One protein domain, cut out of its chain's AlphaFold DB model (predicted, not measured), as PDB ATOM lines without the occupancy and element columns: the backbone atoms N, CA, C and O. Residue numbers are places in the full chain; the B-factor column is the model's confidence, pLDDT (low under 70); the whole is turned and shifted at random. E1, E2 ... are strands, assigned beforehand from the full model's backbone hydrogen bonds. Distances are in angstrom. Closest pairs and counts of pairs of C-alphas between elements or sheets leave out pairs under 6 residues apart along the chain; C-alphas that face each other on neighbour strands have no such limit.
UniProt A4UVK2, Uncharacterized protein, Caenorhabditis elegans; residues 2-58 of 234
ATOM      1  N   GLU A   2     285.729 357.551 281.579       40.83
ATOM      2  CA  GLU A   2     285.840 357.363 280.132       40.83
ATOM      3  C   GLU A   2     284.443 357.539 279.526       40.83
ATOM      4  O   GLU A   2     283.498 356.848 279.900       40.83
ATOM      5  N   ILE A   3     284.296 358.551 278.678       54.63
ATOM      6  CA  ILE A   3     283.033 358.922 278.039       54.63
ATOM      7  C   ILE A   3     282.792 357.912 276.915       54.63
ATOM      8  O   ILE A   3     283.245 358.103 275.789       54.63
ATOM      9  N   ALA A   4     282.118 356.808 277.227       53.51
ATOM     10  CA  ALA A   4     281.679 355.861 276.214       53.51
ATOM     11  C   ALA A   4     280.467 356.448 275.474       53.51
ATOM     12  O   ALA A   4     279.396 356.649 276.052       53.51
ATOM     13  N   LEU A   5     280.642 356.734 274.185       57.07
ATOM     14  CA  LEU A   5     279.520 356.877 273.263       57.07
ATOM     15  C   LEU A   5     278.826 355.513 273.169       57.07
ATOM     16  O   LEU A   5     279.478 354.504 272.891       57.07
ATOM     17  N   GLN A   6     277.517 355.460 273.411       58.58
ATOM     18  CA  GLN A   6     276.735 354.278 273.057       58.58
ATOM     19  C   GLN A   6     276.728 354.203 271.522       58.58
ATOM     20  O   GLN A   6     276.551 355.225 270.867       58.58
ATOM     21  N   GLY A   7     276.953 353.021 270.941       57.49
ATOM     22  CA  GLY A   7     277.205 352.874 269.496       57.49
ATOM     23  C   GLY A   7     276.147 353.510 268.582       57.49
ATOM     24  O   GLY A   7     276.492 353.999 267.512       57.49
ATOM     25  N   ASP A   8     274.899 353.581 269.053       62.09
ATOM     26  CA  ASP A   8     273.768 354.166 268.325       62.09
ATOM     27  C   ASP A   8     273.264 355.492 268.937       62.09
ATOM     28  O   ASP A   8     272.322 356.098 268.424       62.09
ATOM     29  N   SER A   9     273.864 355.979 270.034       61.27
ATOM     30  CA  SER A   9     273.477 357.252 270.650       61.27
ATOM     31  C   SER A   9     274.253 358.412 270.038       61.27
ATOM     32  O   SER A   9     275.463 358.365 269.829       61.27
ATOM     33  N   LYS A  10     273.565 359.537 269.830       63.55
ATOM     34  CA  LYS A  10     274.229 360.818 269.525       63.55
ATOM     35  C   LYS A  10     274.666 361.559 270.797       63.55
ATOM     36  O   LYS A  10     274.991 362.738 270.733       63.55
ATOM     37  N   GLY A  11     274.622 360.893 271.954       60.88
ATOM     38  CA  GLY A  11     274.906 361.466 273.269       60.88
ATOM     39  C   GLY A  11     275.788 360.573 274.150       60.88
ATOM     40  O   GLY A  11     276.026 359.410 273.834       60.88
ATOM     41  N   ILE A  12     276.275 361.148 275.253       64.15
ATOM     42  CA  ILE A  12     277.187 360.536 276.235       64.15
ATOM     43  C   ILE A  12     276.424 359.659 277.238       64.15
ATOM     44  O   ILE A  12     275.541 360.178 277.913       64.15
ATOM     45  N   LEU A  13     276.791 358.384 277.407       63.06
ATOM     46  CA  LEU A  13     276.156 357.476 278.379       63.06
ATOM     47  C   LEU A  13     275.888 358.159 279.738       63.06
ATOM     48  O   LEU A  13     276.795 358.744 280.333       63.06
ATOM     49  N   TYR A  14     274.649 358.080 280.228       63.57
ATOM     50  CA  TYR A  14     274.246 358.687 281.495       63.57
ATOM     51  C   TYR A  14     273.308 357.767 282.276       63.57
ATOM     52  O   TYR A  14     272.453 357.099 281.692       63.57
ATOM     53  N   GLU A  15     273.474 357.742 283.598       67.98
ATOM     54  CA  GLU A  15     272.685 356.909 284.508       67.98
ATOM     55  C   GLU A  15     271.188 357.258 284.409       67.98
ATOM     56  O   GLU A  15     270.808 358.424 284.452       67.98
ATOM     57  N   GLY A  16     270.340 356.242 284.213       68.71
ATOM     58  CA  GLY A  16     268.886 356.388 284.027       68.71
ATOM     59  C   GLY A  16     268.383 356.104 282.606       68.71
ATOM     60  O   GLY A  16     267.225 355.730 282.436       68.71
ATOM     61  N   TYR A  17     269.248 356.165 281.587       62.95
ATOM     62  CA  TYR A  17     268.885 355.801 280.212       62.95
ATOM     63  C   TYR A  17     269.428 354.411 279.864       62.95
ATOM     64  O   TYR A  17     270.631 354.198 279.749       62.95
ATOM     65  N   THR A  18     268.526 353.445 279.689       64.92
ATOM     66  CA  THR A  18     268.879 352.068 279.287       64.92
ATOM     67  C   THR A  18     269.032 351.907 277.773       64.92
ATOM     68  O   THR A  18     269.589 350.915 277.308       64.92
ATOM     69  N   LYS A  19     268.550 352.884 276.998       67.71
ATOM     70  CA  LYS A  19     268.502 352.874 275.532       67.71
ATOM     71  C   LYS A  19     269.322 354.024 274.948       67.71
ATOM     72  O   LYS A  19     269.649 354.978 275.650       67.71
ATOM     73  N   ALA A  20     269.601 353.934 273.645       73.86
ATOM     74  CA  ALA A  20     270.187 355.032 272.892       73.86
ATOM     75  C   ALA A  20     269.319 356.289 273.032       73.86
ATOM     76  O   ALA A  20     268.090 356.237 272.958       73.86
ATOM     77  N   PHE A  21     269.974 357.426 273.217       79.11
ATOM     78  CA  PHE A  21     269.315 358.715 273.326       79.11
ATOM     79  C   PHE A  21     270.034 359.735 272.440       79.11
ATOM     80  O   PHE A  21     271.164 359.530 271.975       79.11
ATOM     81  N   LYS A  22     269.373 360.862 272.207       79.30
ATOM     82  CA  LYS A  22     269.970 362.016 271.540       79.30
ATOM     83  C   LYS A  22     269.894 363.248 272.422       79.30
ATOM     84  O   LYS A  22     268.894 363.485 273.092       79.30
ATOM     85  N   GLN A  23     270.969 364.026 272.419       82.35
ATOM     86  CA  GLN A  23     271.020 365.306 273.111       82.35
ATOM     87  C   GLN A  23     270.456 366.388 272.188       82.35
ATOM     88  O   GLN A  23     270.954 366.583 271.079       82.35
ATOM     89  N   CYS A  24     269.403 367.060 272.640       84.18
ATOM     90  CA  CYS A  24     268.823 368.219 271.983       84.18
ATOM     91  C   CYS A  24     269.386 369.476 272.646       84.18
ATOM     92  O   CYS A  24     269.287 369.640 273.863       84.18
ATOM     93  N   ILE A  25     269.997 370.339 271.837       85.90
ATOM     94  CA  ILE A  25     270.507 371.642 272.264       85.90
ATOM     95  C   ILE A  25     269.657 372.688 271.559       85.90
ATOM     96  O   ILE A  25     269.576 372.694 270.330       85.90
ATOM     97  N   PHE A  26     269.012 373.541 272.342       84.77
ATOM     98  CA  PHE A  26     268.191 374.626 271.838       84.77
ATOM     99  C   PHE A  26     268.684 375.944 272.419       84.77
ATOM    100  O   PHE A  26     268.760 376.106 273.635       84.77
ATOM    101  N   GLU A  27     269.044 376.874 271.544       84.52
ATOM    102  CA  GLU A  27     269.496 378.208 271.918       84.52
ATOM    103  C   GLU A  27     268.396 379.199 271.565       84.52
ATOM    104  O   GLU A  27     267.998 379.315 270.404       84.52
ATOM    105  N   GLU A  28     267.896 379.901 272.576       82.15
ATOM    106  CA  GLU A  28     266.925 380.968 272.401       82.15
ATOM    107  C   GLU A  28     267.578 382.290 272.779       82.15
ATOM    108  O   GLU A  28     268.042 382.496 273.904       82.15
ATOM    109  N   GLY A  29     267.678 383.168 271.786       83.35
ATOM    110  CA  GLY A  29     268.189 384.511 271.989       83.35
ATOM    111  C   GLY A  29     267.140 385.404 272.640       83.35
ATOM    112  O   GLY A  29     265.949 385.266 272.367       83.35
ATOM    113  N   ASP A  30     267.618 386.358 273.435       81.11
ATOM    114  CA  ASP A  30     266.834 387.497 273.931       81.11
ATOM    115  C   ASP A  30     265.645 387.136 274.842       81.11
ATOM    116  O   ASP A  30     264.641 387.848 274.915       81.11
ATOM    117  N   VAL A  31     265.773 386.045 275.600       75.54
ATOM    118  CA  VAL A  31     264.869 385.777 276.721       75.54
ATOM    119  C   VAL A  31     265.375 386.601 277.907       75.54
ATOM    120  O   VAL A  31     266.450 386.352 278.448       75.54
ATOM    121  N   GLU A  32     264.644 387.658 278.262       80.96
ATOM    122  CA  GLU A  32     265.023 388.611 279.325       80.96
ATOM    123  C   GLU A  32     266.402 389.280 279.116       80.96
ATOM    124  O   GLU A  32     267.133 389.564 280.070       80.96
ATOM    125  N   GLY A  33     266.788 389.539 277.860       77.93
ATOM    126  CA  GLY A  33     268.075 390.161 277.525       77.93
ATOM    127  C   GLY A  33     269.291 389.255 277.756       77.93
ATOM    128  O   GLY A  33     270.435 389.722 277.716       77.93
ATOM    129  N   LYS A  34     269.067 387.960 278.003       79.87
ATOM    130  CA  LYS A  34     270.104 386.931 278.087       79.87
ATOM    131  C   LYS A  34     269.857 385.873 277.017       79.87
ATOM    132  O   LYS A  34     268.732 385.616 276.604       79.87
ATOM    133  N   ASN A  35     270.942 385.259 276.559       82.72
ATOM    134  CA  ASN A  35     270.853 384.095 275.688       82.72
ATOM    135  C   ASN A  35     270.715 382.864 276.575       82.72
ATOM    136  O   ASN A  35     271.611 382.577 277.374       82.72
ATOM    137  N   GLU A  36     269.603 382.157 276.436       85.74
ATOM    138  CA  GLU A  36     269.353 380.927 277.170       85.74
ATOM    139  C   GLU A  36     269.659 379.730 276.275       85.74
ATOM    140  O   GLU A  36     269.236 379.654 275.121       85.74
ATOM    141  N   ARG A  37     270.408 378.776 276.824       85.77
ATOM    142  CA  ARG A  37     270.687 377.499 276.178       85.77
ATOM    143  C   ARG A  37     270.047 376.391 276.992       85.77
ATOM    144  O   ARG A  37     270.402 376.165 278.147       85.77
ATOM    145  N   TYR A  38     269.113 375.700 276.365       81.96
ATOM    146  CA  TYR A  38     268.410 374.557 276.911       81.96
ATOM    147  C   TYR A  38     269.054 373.283 276.382       81.96
ATOM    148  O   TYR A  38     269.139 373.068 275.172       81.96
ATOM    149  N   GLU A  39     269.497 372.426 277.295       86.29
ATOM    150  CA  GLU A  39     270.023 371.106 276.967       86.29
ATOM    151  C   GLU A  39     269.155 370.046 277.626       86.29
ATOM    152  O   GLU A  39     269.005 370.021 278.846       86.29
ATOM    153  N   PHE A  40     268.580 369.165 276.818       83.80
ATOM    154  CA  PHE A  40     267.791 368.040 277.309       83.80
ATOM    155  C   PHE A  40     268.000 366.819 276.418       83.80
ATOM    156  O   PHE A  40     268.557 366.898 275.321       83.80
ATOM    157  N   ARG A  41     267.599 365.652 276.916       81.48
ATOM    158  CA  ARG A  41     267.792 364.372 276.233       81.48
ATOM    159  C   ARG A  41     266.448 363.812 275.812       81.48
ATOM    160  O   ARG A  41     265.521 363.769 276.614       81.48
ATOM    161  N   CYS A  42     266.374 363.372 274.564       83.13
ATOM    162  CA  CYS A  42     265.217 362.681 274.017       83.13
ATOM    163  C   CYS A  42     265.571 361.233 273.706       83.13
ATOM    164  O   CYS A  42     266.705 360.938 273.309       83.13
ATOM    165  N   ASP A  43     264.576 360.356 273.803       81.63
ATOM    166  CA  ASP A  43     264.677 359.007 273.257       81.63
ATOM    167  C   ASP A  43     265.026 359.059 271.766       81.63
ATOM    168  O   ASP A  43     264.674 360.005 271.047       81.63
ATOM    169  N   TYR A  44     265.737 358.034 271.297       79.39
ATOM    170  CA  TYR A  44     266.210 357.957 269.914       79.39
ATOM    171  C   TYR A  44     265.074 358.054 268.877       79.39
ATOM    172  O   TYR A  44     265.273 358.649 267.818       79.39
ATOM    173  N   ASP A  45     263.884 357.552 269.220       80.89
ATOM    174  CA  ASP A  45     262.700 357.498 268.347       80.89
ATOM    175  C   ASP A  45     261.941 358.834 268.229       80.89
ATOM    176  O   ASP A  45     261.108 359.003 267.337       80.89
ATOM    177  N   LEU A  46     262.201 359.785 269.129       84.22
ATOM    178  CA  LEU A  46     261.591 361.121 269.115       84.22
ATOM    179  C   LEU A  46     262.418 362.065 268.235       84.22
ATOM    180  O   LEU A  46     263.421 361.641 267.695       84.22
ATOM    181  N   GLU A  47     262.055 363.336 268.069       84.01
ATOM    182  CA  GLU A  47     262.778 364.413 267.375       84.01
ATOM    183  C   GLU A  47     262.900 365.661 268.255       84.01
ATOM    184  O   GLU A  47     262.062 365.906 269.117       84.01
ATOM    185  N   CYS A  48     263.971 366.442 268.057       86.30
ATOM    186  CA  CYS A  48     264.198 367.682 268.800       86.30
ATOM    187  C   CYS A  48     263.312 368.797 268.217       86.30
ATOM    188  O   CYS A  48     263.682 369.428 267.226       86.30
ATOM    189  N   CYS A  49     262.154 369.040 268.827       85.17
ATOM    190  CA  CYS A  49     261.222 370.106 268.459       85.17
ATOM    191  C   CYS A  49     261.399 371.325 269.370       85.17
ATOM    192  O   CYS A  49     260.607 371.568 270.283       85.17
ATOM    193  N   GLY A  50     262.450 372.109 269.146       81.71
ATOM    194  CA  GLY A  50     262.714 373.283 269.978       81.71
ATOM    195  C   GLY A  50     262.979 372.894 271.434       81.71
ATOM    196  O   GLY A  50     263.998 372.272 271.721       81.71
ATOM    197  N   ARG A  51     262.051 373.230 272.344       82.28
ATOM    198  CA  ARG A  51     262.164 372.962 273.792       82.28
ATOM    199  C   ARG A  51     261.620 371.590 274.237       82.28
ATOM    200  O   ARG A  51     261.651 371.299 275.429       82.28
ATOM    201  N   THR A  52     261.088 370.761 273.333       85.61
ATOM    202  CA  THR A  52     260.488 369.457 273.683       85.61
ATOM    203  C   THR A  52     260.861 368.340 272.704       85.61
ATOM    204  O   THR A  52     261.315 368.579 271.582       85.61
ATOM    205  N   CYS A  53     260.670 367.091 273.135       87.42
ATOM    206  CA  CYS A  53     260.783 365.911 272.282       87.42
ATOM    207  C   CYS A  53     259.444 365.663 271.566       87.42
ATOM    208  O   CYS A  53     258.436 365.413 272.226       87.42
ATOM    209  N   CYS A  54     259.416 365.711 270.232       87.20
ATOM    210  CA  CYS A  54     258.238 365.341 269.440       87.20
ATOM    211  C   CYS A  54     258.344 363.926 268.896       87.20
ATOM    212  O   CYS A  54     259.432 363.424 268.658       87.20
ATOM    213  N   ILE A  55     257.211 363.333 268.546       84.84
ATOM    214  CA  ILE A  55     257.192 362.213 267.604       84.84
ATOM    215  C   ILE A  55     257.479 362.783 266.204       84.84
ATOM    216  O   ILE A  55     256.883 363.814 265.871       84.84
ATOM    217  N   PRO A  56     258.354 362.158 265.387       78.28
ATOM    218  CA  PRO A  56     258.593 362.593 264.014       78.28
ATOM    219  C   PRO A  56     257.259 362.664 263.274       78.28
ATOM    220  O   PRO A  56     256.595 361.648 263.041       78.28
ATOM    221  N   GLN A  57     256.826 363.878 262.935       67.67
ATOM    222  CA  GLN A  57     255.645 364.041 262.105       67.67
ATOM    223  C   GLN A  57     256.028 363.550 260.714       67.67
ATOM    224  O   GLN A  57     256.831 364.181 260.027       67.67
ATOM    225  N   ALA A  58     255.467 362.412 260.298       66.69
ATOM    226  CA  ALA A  58     255.552 361.993 258.909       66.69
ATOM    227  C   ALA A  58     255.117 363.185 258.058       66.69
ATOM    228  O   ALA A  58     254.032 363.720 258.287       66.69
TER     229      ALA A  58
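What this domain is: This is residues 2 to 58 of the 234 residues of an uncharacterized protein of Caenorhabditis elegans (UniProt A4UVK2). What is the shape? An unnamed stretch, residues 2 to 20, leads into a long, narrow hairpin, E1 and E2, with a small hairpin, E3 and E4, packed beside Cys 24 and Cys 42. What is printed? 57 residues, no named helix, and strands E1 to E4 in chain order, in two antiparallel sheets, E1 - E2 and E3 - E4; the class is all strand, with under half of the residues in named elements. How does it spread? It is loose, radius of gyration of the C-alphas 13.3 A, and flat, 38 by 35 by 16 A.

How they stand to each other: How do strands pair? E1, residues 21 to 31, and E2, residues 34 to 43, form an antiparallel hairpin; N 22 and O 42, 2.9 A apart, are within hydrogen-bond range. E3, residues 47 to 49, and E4, residues 52 to 54, form another; N 47 and O 54 are within range at 2.7 A. Where do the hairpins meet? The closest C-alphas of E1 and E3 are those of Cys 24 and Cys 48, 5.6 A.

Where its parts are: Where does E1 begin? C-alpha 21 is at (269.315, 358.715, 273.326). How long are E1 and E2? 27.6 A and 28.9 A. Where does E4 end? C-alpha 54 is at (258.238, 365.341, 269.440).

The domain as a whole: Is it cut? The printed part has no cut. Where is confidence low? pLDDT is under 70 at residues 2 to 19 and 57 to 58.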